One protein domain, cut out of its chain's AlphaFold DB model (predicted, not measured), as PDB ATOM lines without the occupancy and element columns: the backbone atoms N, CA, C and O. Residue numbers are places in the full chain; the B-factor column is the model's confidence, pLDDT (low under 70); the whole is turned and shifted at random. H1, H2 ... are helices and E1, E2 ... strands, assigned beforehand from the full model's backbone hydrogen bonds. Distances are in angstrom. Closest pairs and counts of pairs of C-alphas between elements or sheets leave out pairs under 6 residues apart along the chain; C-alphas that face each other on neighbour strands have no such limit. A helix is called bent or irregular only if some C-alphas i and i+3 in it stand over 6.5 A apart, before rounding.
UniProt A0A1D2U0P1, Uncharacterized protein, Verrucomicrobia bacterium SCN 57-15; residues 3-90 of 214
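This is residues 3 to 90 of the 214 residues of an uncharacterized protein of Verrucomicrobia bacterium SCN 57-15 (UniProt A0A1D2U0P1). Two parts follow each other along the longest axis: at one end a cluster of four helices, H1, H2, H3 and H5, and towards the other end a small pair of parallel strands, E1 and E2, with H4 and H6 packed on it. The strand pair lies between the cluster and H4, which makes the far end; the chain crosses from the cluster to this second part through E1, comes back after E2 to form H5, and crosses again to H6. The printed part has 88 residues with six named helices and two named strands, in the order H1 H2 H3 E1 H4 E2 H5 H6; the class is mostly helix. It is compact, with a radius of gyration of the C-alphas of 12.7 A, and only just elongated, with spans of 35 by 23 by 20 A.

Find C-alpha 7 at (86.282, 102.002, 66.238), where H1, residues 7 to 11, begins; it is irregular, with C-alphas 8 and 11 7.0 A apart. H2 is residues 13 to 20, 10.6 A long. H3, residues 26 to 37, is the longest helix at 16.0 A and begins at C-alpha 26, (83.856, 87.210, 76.092). Read on to E1, residues 41 to 43, then H4, residues 49 to 57, 13.2 A long, and E2, residues 61 to 63. H5 is residues 70 to 78, 12.3 A long, and H6, residues 85 to 88, ends at C-alpha 88, (103.550, 89.268, 78.668).

Start at H1, which touches the hub H3 at residues 32 to 36 of H3 alone; the closest C-alphas are those of Ala 7 and Arg 35, 5.3 A apart. H2 and H3 form a helical hairpin and only just touch, with 3 pairs of C-alphas within 8 A, Val 19 and Ile 29 closest at 6.4 A. H5 touches H2, with C-alphas 20 and 71 closest at 4.0 A, at a steep tilt of 41 degrees, the same way. H5 also touches H3, at residues 26 to 30 of H3 alone, with C-alphas 29 and 76 closest at 6.2 A. E1 and E2 are parallel neighbours at 30 degrees; look for N 42 and O 61, 2.9 A apart, and N 63 and O 42, 2.8 A apart. E1, H4 and E2 make a strand-helix-strand unit, two parallel neighbour strands with a helix between them in the chain, and its crossover is right-handed. H4 touches H6, with C-alphas 51 and 86 closest at 5.1 A, while H4 and H5 are apart. Every O i to N i+4 pair is within hydrogen-bond range in H2, H3 and H5, against 4 of 5 in H4 and 0 of 1 in H1, where 1 of 2 O i to N i+3 pairs is; H6 is too short for an O i to N i+4 pair.

The two C-alphas farthest apart are those of His 4 and Glu 50, 37.1 A. The printed part has no cut and no long link. The mean pLDDT of the printed part is 92.2, and residue 3 alone is under 70.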
ATOM      1  N   GLU A   3      80.053  93.130  66.129       69.94
ATOM      2  CA  GLU A   3      80.739  93.271  64.835       69.94
ATOM      3  C   GLU A   3      80.425  94.579  64.091       69.94
ATOM      4  O   GLU A   3      81.293  95.077  63.380       69.94
ATOM      5  N   HIS A   4      79.251  95.181  64.311       72.88
ATOM      6  CA  HIS A   4      78.810  96.388  63.598       72.88
ATOM      7  C   HIS A   4      79.250  97.708  64.246       72.88
ATOM      8  O   HIS A   4      79.022  98.763  63.661       72.88
ATOM      9  N   VAL A   5      79.864  97.666  65.432       73.81
ATOM     10  CA  VAL A   5      80.239  98.879  66.172       73.81
ATOM     11  C   VAL A   5      81.590  99.408  65.694       73.81
ATOM     12  O   VAL A   5      82.592  98.696  65.746       73.81
ATOM     13  N   LYS A   6      81.662 100.650  65.229       77.25
ATOM     14  CA  LYS A   6      82.897 101.187  64.644       77.25
ATOM     15  C   LYS A   6      83.926 101.555  65.716       77.25
ATOM     16  O   LYS A   6      83.596 101.715  66.891       77.25
ATOM     17  N   ALA A   7      85.192 101.681  65.316       73.44
ATOM     18  CA  ALA A   7      86.282 102.002  66.238       73.44
ATOM     19  C   ALA A   7      86.080 103.368  66.919       73.44
ATOM     20  O   ALA A   7      86.364 103.516  68.105       73.44
ATOM     21  N   GLU A   8      85.515 104.339  66.199       75.88
ATOM     22  CA  GLU A   8      85.255 105.694  66.700       75.88
ATOM     23  C   GLU A   8      84.190 105.704  67.803       75.88
ATOM     24  O   GLU A   8      84.194 106.568  68.679       75.88
ATOM     25  N   GLU A   9      83.298 104.715  67.794       81.00
ATOM     26  CA  GLU A   9      82.220 104.605  68.767       81.00
ATOM     27  C   GLU A   9      82.710 104.010  70.090       81.00
ATOM     28  O   GLU A   9      82.050 104.239  71.097       81.00
ATOM     29  N   MET A  10      83.870 103.329  70.129       84.06
ATOM     30  CA  MET A  10      84.377 102.558  71.286       84.06
ATOM     31  C   MET A  10      84.516 103.353  72.590       84.06
ATOM     32  O   MET A  10      84.501 102.763  73.667       84.06
ATOM     33  N   ASN A  11      84.650 104.678  72.511       82.12
ATOM     34  CA  ASN A  11      84.728 105.555  73.683       82.12
ATOM     35  C   ASN A  11      83.355 106.084  74.141       82.12
ATOM     36  O   ASN A  11      83.284 106.911  75.049       82.12
ATOM     37  N   SER A  12      82.260 105.646  73.514       87.00
ATOM     38  CA  SER A  12      80.915 106.110  73.846       87.00
ATOM     39  C   SER A  12      80.447 105.543  75.190       87.00
ATOM     40  O   SER A  12      80.605 104.342  75.429       87.00
ATOM     41  N   PRO A  13      79.771 106.343  76.037       86.25
ATOM     42  CA  PRO A  13      79.297 105.891  77.347       86.25
ATOM     43  C   PRO A  13      78.412 104.638  77.311       86.25
ATOM     44  O   PRO A  13      78.482 103.812  78.216       86.25
ATOM     45  N   TRP A  14      77.599 104.470  76.264       87.12
ATOM     46  CA  TRP A  14      76.713 103.312  76.126       87.12
ATOM     47  C   TRP A  14      77.480 102.003  75.875       87.12
ATOM     48  O   TRP A  14      77.055 100.953  76.342       87.12
ATOM     49  N   ILE A  15      78.637 102.050  75.200       88.00
ATOM     50  CA  ILE A  15      79.487 100.864  75.006       88.00
ATOM     51  C   ILE A  15      80.127 100.461  76.324       88.00
ATOM     52  O   ILE A  15      80.112  99.286  76.669       88.00
ATOM     53  N   GLU A  16      80.649 101.425  77.082       85.44
ATOM     54  CA  GLU A  16      81.198 101.175  78.420       85.44
ATOM     55  C   GLU A  16      80.158 100.539  79.351       85.44
ATOM     56  O   GLU A  16      80.486  99.608  80.083       85.44
ATOM     57  N   GLN A  17      78.899 100.988  79.285       88.38
ATOM     58  CA  GLN A  17      77.795 100.379  80.031       88.38
ATOM     59  C   GLN A  17      77.580  98.917  79.625       88.38
ATOM     60  O   GLN A  17      77.627  98.049  80.491       88.38
ATOM     61  N   VAL A  18      77.442  98.631  78.326       90.12
ATOM     62  CA  VAL A  18      77.219  97.266  77.811       90.12
ATOM     63  C   VAL A  18      78.397  96.333  78.121       90.12
ATOM     64  O   VAL A  18      78.214  95.184  78.511       90.12
ATOM     65  N   VAL A  19      79.632  96.815  77.981       91.81
ATOM     66  CA  VAL A  19      80.849  96.045  78.292       91.81
ATOM     67  C   VAL A  19      80.960  95.757  79.793       91.81
ATOM     68  O   VAL A  19      81.560  94.752  80.180       91.81
ATOM     69  N   ALA A  20      80.380  96.602  80.648       93.19
ATOM     70  CA  ALA A  20      80.358  96.435  82.098       93.19
ATOM     71  C   ALA A  20      79.236  95.512  82.618       93.19
ATOM     72  O   ALA A  20      79.264  95.143  83.798       93.19
ATOM     73  N   GLU A  21      78.267  95.128  81.781       94.12
ATOM     74  CA  GLU A  21      77.168  94.233  82.162       94.12
ATOM     75  C   GLU A  21      77.655  92.803  82.449       94.12
ATOM     76  O   GLU A  21      78.641  92.323  81.891       94.12
ATOM     77  N   LYS A  22      76.985  92.103  83.372       88.31
ATOM     78  CA  LYS A  22      77.456  90.801  83.888       88.31
ATOM     79  C   LYS A  22      77.416  89.677  82.850       88.31
ATOM     80  O   LYS A  22      78.153  88.707  82.988       88.31
ATOM     81  N   ASP A  23      76.532  89.787  81.875       89.06
ATOM     82  CA  ASP A  23      76.263  88.828  80.806       89.06
ATOM     83  C   ASP A  23      76.937  89.214  79.479       89.06
ATOM     84  O   ASP A  23      76.709  88.568  78.450       89.06
ATOM     85  N   CYS A  24      77.817  90.225  79.501       91.62
ATOM     86  CA  CYS A  24      78.616  90.588  78.342       91.62
ATOM     87  C   CYS A  24      79.499  89.410  77.911       91.62
ATOM     88  O   CYS A  24      80.280  88.857  78.691       91.62
ATOM     89  N   GLN A  25      79.361  89.009  76.650       93.44
ATOM     90  CA  GLN A  25      80.023  87.817  76.132       93.44
ATOM     91  C   GLN A  25      81.532  88.055  75.948       93.44
ATOM     92  O   GLN A  25      81.913  89.111  75.438       93.44
ATOM     93  N   PRO A  26      82.404  87.070  76.248       93.31
ATOM     94  CA  PRO A  26      83.856  87.210  76.092       93.31
ATOM     95  C   PRO A  26      84.302  87.701  74.704       93.31
ATOM     96  O   PRO A  26      85.156  88.577  74.607       93.31
ATOM     97  N   ALA A  27      83.666  87.222  73.630       92.44
ATOM     98  CA  ALA A  27      83.962  87.660  72.260       92.44
ATOM     99  C   ALA A  27      83.646  89.152  72.013       92.44
ATOM    100  O   ALA A  27      84.331  89.834  71.242       92.44
ATOM    101  N   ALA A  28      82.624  89.689  72.688       92.19
ATOM    102  CA  ALA A  28      82.290  91.108  72.615       92.19
ATOM    103  C   ALA A  28      83.329  91.958  73.363       92.19
ATOM    104  O   ALA A  28      83.742  92.998  72.852       92.19
ATOM    105  N   ILE A  29      83.804  91.479  74.520       94.81
ATOM    106  CA  ILE A  29      84.899  92.094  75.281       94.81
ATOM    107  C   ILE A  29      86.183  92.144  74.448       94.81
ATOM    108  O   ILE A  29      86.823  93.190  74.359       94.81
ATOM    109  N   GLU A  30      86.546  91.041  73.795       94.19
ATOM    110  CA  GLU A  30      87.727  90.984  72.933       94.19
ATOM    111  C   GLU A  30      87.622  91.959  71.756       94.19
ATOM    112  O   GLU A  30      88.548  92.733  71.516       94.19
ATOM    113  N   THR A  31      86.469  92.000  71.079       92.88
ATOM    114  CA  THR A  31      86.217  92.959  69.990       92.88
ATOM    115  C   THR A  31      86.363  94.401  70.469       92.88
ATOM    116  O   THR A  31      87.021  95.211  69.813       92.88
ATOM    117  N   TYR A  32      85.757  94.722  71.613       94.00
ATOM    118  CA  TYR A  32      85.831  96.043  72.226       94.00
ATOM    119  C   TYR A  32      87.281  96.447  72.506       94.00
ATOM    120  O   TYR A  32      87.723  97.518  72.087       94.00
ATOM    121  N   LEU A  33      88.053  95.571  73.149       94.81
ATOM    122  CA  LEU A  33      89.439  95.865  73.478       94.81
ATOM    123  C   LEU A  33      90.340  95.929  72.232       94.81
ATOM    124  O   LEU A  33      91.200  96.806  72.169       94.81
ATOM    125  N   ASN A  34      90.140  95.057  71.234       94.12
ATOM    126  CA  ASN A  34      90.889  95.082  69.970       94.12
ATOM    127  C   ASN A  34      90.677  96.413  69.242       94.12
ATOM    128  O   ASN A  34      91.632  97.021  68.766       94.12
ATOM    129  N   ARG A  35      89.432  96.897  69.177       92.62
ATOM    130  CA  ARG A  35      89.110  98.157  68.494       92.62
ATOM    131  C   ARG A  35      89.548  99.385  69.280       92.62
ATOM    132  O   ARG A  35      89.971 100.362  68.674       92.62
ATOM    133  N   ARG A  36      89.455  99.347  70.612       92.44
ATOM    134  CA  ARG A  36      89.775 100.499  71.463       92.44
ATOM    135  C   ARG A  36      91.266 100.647  71.765       92.44
ATOM    136  O   ARG A  36      91.764 101.767  71.814       92.44
ATOM    137  N   PHE A  37      91.967  99.537  71.977       93.69
ATOM    138  CA  PHE A  37      93.349  99.520  72.472       93.69
ATOM    139  C   PHE A  37      94.309  98.707  71.598       93.69
ATOM    140  O   PHE A  37      95.462  98.538  71.986       93.69
ATOM    141  N   SER A  38      93.870  98.227  70.430       93.31
ATOM    142  CA  SER A  38      94.573  97.260  69.574       93.31
ATOM    143  C   SER A  38      94.636  95.836  70.143       93.31
ATOM    144  O   SER A  38      94.404  95.590  71.330       93.31
ATOM    145  N   GLU A  39      94.968  94.878  69.277       94.88
ATOM    146  CA  GLU A  39      95.267  93.489  69.656       94.88
ATOM    147  C   GLU A  39      96.525  93.391  70.533       94.88
ATOM    148  O   GLU A  39      96.582  92.600  71.472       94.88
ATOM    149  N   LYS A  40      97.526  94.246  70.280       96.44
ATOM    150  CA  LYS A  40      98.740  94.347  71.093       96.44
ATOM    151  C   LYS A  40      98.508  95.266  72.286       96.44
ATOM    152  O   LYS A  40      98.987  96.395  72.328       96.44
ATOM    153  N   ARG A  41      97.802  94.760  73.291       97.75
ATOM    154  CA  ARG A  41      97.549  95.471  74.552       97.75
ATOM    155  C   ARG A  41      97.999  94.666  75.763       97.75
ATOM    156  O   ARG A  41      97.978  93.438  75.746       97.75
ATOM    157  N   VAL A  42      98.331  95.373  76.834       98.12
ATOM    158  CA  VAL A  42      98.553  94.808  78.169       98.12
ATOM    159  C   VAL A  42      97.915  95.705  79.221       98.12
ATOM    160  O   VAL A  42      97.771  96.910  79.019       98.12
ATOM    161  N   ALA A  43      97.529  95.131  80.354       97.88
ATOM    162  CA  ALA A  43      97.130  95.912  81.515       97.88
ATOM    163  C   ALA A  43      98.380  96.433  82.232       97.88
ATOM    164  O   ALA A  43      99.358  95.698  82.378       97.88
ATOM    165  N   TYR A  44      98.328  97.677  82.709       97.56
ATOM    166  CA  TYR A  44      99.383  98.230  83.553       97.56
ATOM    167  C   TYR A  44      99.606  97.347  84.787       97.56
ATOM    168  O   TYR A  44      98.659  97.047  85.521       97.56
ATOM    169  N   ASP A  45     100.855  96.951  85.017       96.69
ATOM    170  CA  ASP A  45     101.259  96.100  86.130       96.69
ATOM    171  C   ASP A  45     102.100  96.897  87.143       96.69
ATOM    172  O   ASP A  45     103.274  97.169  86.883       96.69
ATOM    173  N   PRO A  46     101.541  97.287  88.302       93.19
ATOM    174  CA  PRO A  46     102.293  98.012  89.322       93.19
ATOM    175  C   PRO A  46     103.338  97.141  90.035       93.19
ATOM    176  O   PRO A  46     104.230  97.689  90.674       93.19
ATOM    177  N   SER A  47     103.234  95.809  89.951       92.00
ATOM    178  CA  SER A  47     104.200  94.884  90.561       92.00
ATOM    179  C   SER A  47     105.458  94.691  89.712       92.00
ATOM    180  O   SER A  47     106.463  94.174  90.201       92.00
ATOM    181  N   ASP A  48     105.412  95.127  88.453       92.31
ATOM    182  CA  ASP A  48     106.531  95.085  87.520       92.31
ATOM    183  C   ASP A  48     106.570  96.360  86.651       92.31
ATOM    184  O   ASP A  48     106.165  96.346  85.484       92.31
ATOM    185  N   PRO A  49     107.015  97.504  87.210       92.62
ATOM    186  CA  PRO A  49     107.020  98.781  86.500       92.62
ATOM    187  C   PRO A  49     107.806  98.754  85.182       92.62
ATOM    188  O   PRO A  49     107.350  99.324  84.189       92.62
ATOM    189  N   GLU A  50     108.944  98.058  85.155       94.31
ATOM    190  CA  GLU A  50     109.793  97.921  83.970       94.31
ATOM    191  C   GLU A  50     109.103  97.104  82.867       94.31
ATOM    192  O   GLU A  50     109.192  97.469  81.691       94.31
ATOM    193  N   ALA A  51     108.331  96.068  83.220       95.69
ATOM    194  CA  ALA A  51     107.548  95.318  82.240       95.69
ATOM    195  C   ALA A  51     106.597  96.212  81.432       95.69
ATOM    196  O   ALA A  51     106.412  95.981  80.237       95.69
ATOM    197  N   ASN A  52     106.038  97.268  82.038       97.00
ATOM    198  CA  ASN A  52     105.204  98.233  81.313       97.00
ATOM    199  C   ASN A  52     106.010  98.994  80.252       97.00
ATOM    200  O   ASN A  52     105.547  99.167  79.125       97.00
ATOM    201  N   LYS A  53     107.233  99.424  80.582       95.81
ATOM    202  CA  LYS A  53     108.128 100.115  79.640       95.81
ATOM    203  C   LYS A  53     108.581  99.178  78.516       95.81
ATOM    204  O   LYS A  53     108.589  99.575  77.351       95.81
ATOM    205  N   LEU A  54     108.881  97.920  78.848       94.88
ATOM    206  CA  LEU A  54     109.198  96.867  77.876       94.88
ATOM    207  C   LEU A  54     108.019  96.565  76.942       94.88
ATOM    208  O   LEU A  54     108.226  96.283  75.762       94.88
ATOM    209  N   ALA A  55     106.785  96.628  77.442       96.75
ATOM    210  CA  ALA A  55     105.599  96.480  76.609       96.75
ATOM    211  C   ALA A  55     105.530  97.601  75.561       96.75
ATOM    212  O   ALA A  55     105.407  97.320  74.366       96.75
ATOM    213  N   VAL A  56     105.696  98.859  75.990       96.12
ATOM    214  CA  VAL A  56     105.706 100.022  75.087       96.12
ATOM    215  C   VAL A  56     106.815  99.903  74.041       96.12
ATOM    216  O   VAL A  56     106.547 100.079  72.853       96.12
ATOM    217  N   SER A  57     108.039  99.534  74.436       93.62
ATOM    218  CA  SER A  57     109.159  99.392  73.489       93.62
ATOM    219  C   SER A  57     108.944  98.281  72.450       93.62
ATOM    220  O   SER A  57     109.489  98.351  71.350       93.62
ATOM    221  N   LYS A  58     108.097  97.288  72.754       95.00
ATOM    222  CA  LYS A  58     107.671  96.211  71.839       95.00
ATOM    223  C   LYS A  58     106.386  96.535  71.055       95.00
ATOM    224  O   LYS A  58     105.859  95.667  70.346       95.00
ATOM    225  N   GLY A  59     105.889  97.768  71.166       95.75
ATOM    226  CA  GLY A  59     104.721  98.272  70.443       95.75
ATOM    227  C   GLY A  59     103.375  97.856  71.037       95.75
ATOM    228  O   GLY A  59     102.397  97.793  70.298       95.75
ATOM    229  N   TYR A  60     103.318  97.527  72.330       97.81
ATOM    230  CA  TYR A  60     102.052  97.290  73.025       97.81
ATOM    231  C   TYR A  60     101.457  98.592  73.564       97.81
ATOM    232  O   TYR A  60     102.170  99.471  74.051       97.81
ATOM    233  N   VAL A  61     100.127  98.670  73.561       97.56
ATOM    234  CA  VAL A  61      99.363  99.677  74.299       97.56
ATOM    235  C   VAL A  61      99.238  99.239  75.757       97.56
ATOM    236  O   VAL A  61      98.696  98.172  76.054       97.56
ATOM    237  N   VAL A  62      99.721 100.071  76.681       97.75
ATOM    238  CA  VAL A  62      99.564  99.845  78.124       97.75
ATOM    239  C   VAL A  62      98.278 100.515  78.600       97.75
ATOM    240  O   VAL A  62      98.180 101.740  78.649       97.75
ATOM    241  N   VAL A  63      97.286  99.702  78.960       97.38
ATOM    242  CA  VAL A  63      95.973 100.163  79.422       97.38
ATOM    243  C   VAL A  63      96.008 100.375  80.935       97.38
ATOM    244  O   VAL A  63      96.262  99.440  81.698       97.38
ATOM    245  N   THR A  64      95.750 101.604  81.384       96.06
ATOM    246  CA  THR A  64      95.780 101.985  82.807       96.06
ATOM    247  C   THR A  64      94.376 102.041  83.416       96.06
ATOM    248  O   THR A  64      93.367 102.064  82.711       96.06
ATOM    249  N   GLY A  65      94.289 102.042  84.752       90.38
ATOM    250  CA  GLY A  65      93.027 101.871  85.483       90.38
ATOM    251  C   GLY A  65      91.910 102.850  85.101       90.38
ATOM    252  O   GLY A  65      90.756 102.444  85.049       90.38
ATOM    253  N   SER A  66      92.241 104.100  84.773       90.06
ATOM    254  CA  SER A  66      91.268 105.136  84.398       90.06
ATOM    255  C   SER A  66      90.733 105.017  82.969       90.06
ATOM    256  O   SER A  66      89.813 105.745  82.606       90.06
ATOM    257  N   MET A  67      91.290 104.125  82.145       93.44
ATOM    258  CA  MET A  67      90.910 104.005  80.736       93.44
ATOM    259  C   MET A  67      89.623 103.207  80.516       93.44
ATOM    260  O   MET A  67      89.078 103.267  79.420       93.44
ATOM    261  N   MET A  68      89.130 102.474  81.518       93.44
ATOM    262  CA  MET A  68      87.888 101.699  81.444       93.44
ATOM    263  C   MET A  68      87.115 101.776  82.758       93.44
ATOM    264  O   MET A  68      87.704 101.955  83.826       93.44
ATOM    265  N   SER A  69      85.800 101.569  82.699       92.50
ATOM    266  CA  SER A  69      84.983 101.396  83.903       92.50
ATOM    267  C   SER A  69      85.397 100.159  84.723       92.50
ATOM    268  O   SER A  69      86.006  99.210  84.221       92.50
ATOM    269  N   SER A  70      85.043 100.132  86.012       93.38
ATOM    270  CA  SER A  70      85.354  99.000  86.900       93.38
ATOM    271  C   SER A  70      84.700  97.687  86.445       93.38
ATOM    272  O   SER A  70      85.317  96.624  86.550       93.38
ATOM    273  N   GLY A  71      83.480  97.756  85.901       94.94
ATOM    274  CA  GLY A  71      82.786  96.607  85.315       94.94
ATOM    275  C   GLY A  71      83.481  96.095  84.053       94.94
ATOM    276  O   GLY A  71      83.765  94.902  83.963       94.94
ATOM    277  N   ALA A  72      83.863  96.993  83.138       94.75
ATOM    278  CA  ALA A  72      84.615  96.622  81.941       94.75
ATOM    279  C   ALA A  72      85.968  95.984  82.288       94.75
ATOM    280  O   ALA A  72      86.336  94.961  81.711       94.75
ATOM    281  N   TRP A  73      86.682  96.512  83.288       96.06
ATOM    282  CA  TRP A  73      87.903  95.893  83.814       96.06
ATOM    283  C   TRP A  73      87.666  94.484  84.352       96.06
ATOM    284  O   TRP A  73      88.443  93.573  84.060       96.06
ATOM    285  N   LYS A  74      86.606  94.301  85.145       96.00
ATOM    286  CA  LYS A  74      86.248  92.999  85.714       96.00
ATOM    287  C   LYS A  74      85.992  91.974  84.610       96.00
ATOM    288  O   LYS A  74      86.566  90.887  84.660       96.00
ATOM    289  N   ASN A  75      85.195  92.334  83.609       96.56
ATOM    290  CA  ASN A  75      84.854  91.447  82.501       96.56
ATOM    291  C   ASN A  75      86.060  91.169  81.594       96.56
ATOM    292  O   ASN A  75      86.285  90.028  81.208       96.56
ATOM    293  N   SER A  76      86.902  92.176  81.345       96.38
ATOM    294  CA  SER A  76      88.147  92.036  80.574       96.38
ATOM    295  C   SER A  76      89.124  91.048  81.208       96.38
ATOM    296  O   SER A  76      89.713  90.225  80.509       96.38
ATOM    297  N   LYS A  77      89.261  91.085  82.540       95.00
ATOM    298  CA  LYS A  77      90.069  90.118  83.295       95.00
ATOM    299  C   LYS A  77      89.430  88.729  83.316       95.00
ATOM    300  O   LYS A  77      90.133  87.746  83.115       95.00
ATOM    301  N   ALA A  78      88.115  88.645  83.531       95.00
ATOM    302  CA  ALA A  78      87.386  87.374  83.551       95.00
ATOM    303  C   ALA A  78      87.447  86.644  82.199       95.00
ATOM    304  O   ALA A  78      87.598  85.428  82.169       95.00
ATOM    305  N   ALA A  79      87.396  87.388  81.093       95.38
ATOM    306  CA  ALA A  79      87.550  86.865  79.739       95.38
ATOM    307  C   ALA A  79      89.011  86.559  79.357       95.38
ATOM    308  O   ALA A  79      89.254  86.102  78.247       95.38
ATOM    309  N   GLN A  80      89.987  86.862  80.227       95.25
ATOM    310  CA  GLN A  80      91.427  86.793  79.932       95.25
ATOM    311  C   GLN A  80      91.841  87.579  78.671       95.25
ATOM    312  O   GLN A  80      92.902  87.348  78.100       95.25
ATOM    313  N   ALA A  81      91.029  88.556  78.257       95.94
ATOM    314  CA  ALA A  81      91.225  89.324  77.030       95.94
ATOM    315  C   ALA A  81      92.258  90.455  77.191       95.94
ATOM    316  O   ALA A  81      92.570  91.167  76.233       95.94
ATOM    317  N   ILE A  82      92.771  90.662  78.404       97.50
ATOM    318  CA  ILE A  82      93.893  91.550  78.698       97.50
ATOM    319  C   ILE A  82      94.686  90.983  79.876       97.50
ATOM    320  O   ILE A  82      94.127  90.698  80.937       97.50
ATOM    321  N   LEU A  83      95.993  90.820  79.687       97.50
ATOM    322  CA  LEU A  83      96.903  90.296  80.705       97.50
ATOM    323  C   LEU A  83      97.828  91.408  81.227       97.50
ATOM    324  O   LEU A  83      98.122  92.345  80.479       97.50
ATOM    325  N   PRO A  84      98.270  91.347  82.498       97.50
ATOM    326  CA  PRO A  84      99.239  92.296  83.044       97.50
ATOM    327  C   PRO A  84     100.546  92.304  82.247       97.50
ATOM    328  O   PRO A  84     101.008  91.252  81.798       97.50
ATOM    329  N   ALA A  85     101.173  93.474  82.119       97.44
ATOM    330  CA  ALA A  85     102.446  93.623  81.415       97.44
ATOM    331  C   ALA A  85     103.527  92.669  81.952       97.44
ATOM    332  O   ALA A  85     104.226  92.051  81.155       97.44
ATOM    333  N   GLY A  86     103.600  92.453  83.272       94.75
ATOM    334  CA  GLY A  86     104.551  91.527  83.893       94.75
ATOM    335  C   GLY A  86     104.382  90.057  83.487       94.75
ATOM    336  O   GLY A  86     105.300  89.271  83.683       94.75
ATOM    337  N   GLN A  87     103.250  89.666  82.893       95.19
ATOM    338  CA  GLN A  87     103.043  88.306  82.372       95.19
ATOM    339  C   GLN A  87     103.404  88.174  80.888       95.19
ATOM    340  O   GLN A  87     103.757  87.087  80.437       95.19
ATOM    341  N   ILE A  88     103.316  89.265  80.122       96.12
ATOM    342  CA  ILE A  88     103.550  89.268  78.668       96.12
ATOM    343  C   ILE A  88     104.975  89.706  78.331       96.12
ATOM    344  O   ILE A  88     105.635  89.138  77.461       96.12
ATOM    345  N   THR A  89     105.461  90.726  79.028       94.50
ATOM    346  CA  THR A  89     106.789  91.313  78.864       94.50
ATOM    347  C   THR A  89     107.475  91.444  80.223       94.50
ATOM    348  O   THR A  89     107.829  92.562  80.591       94.50
ATOM    349  N   PRO A  90     107.652  90.333  80.971       92.00
ATOM    350  CA  PRO A  90     108.254  90.362  82.302       92.00
ATOM    351  C   PRO A  90     109.602  91.078  82.278       92.00
ATOM    352  O   PRO A  90     110.389  90.884  81.342       92.00
TER     353      PRO A  90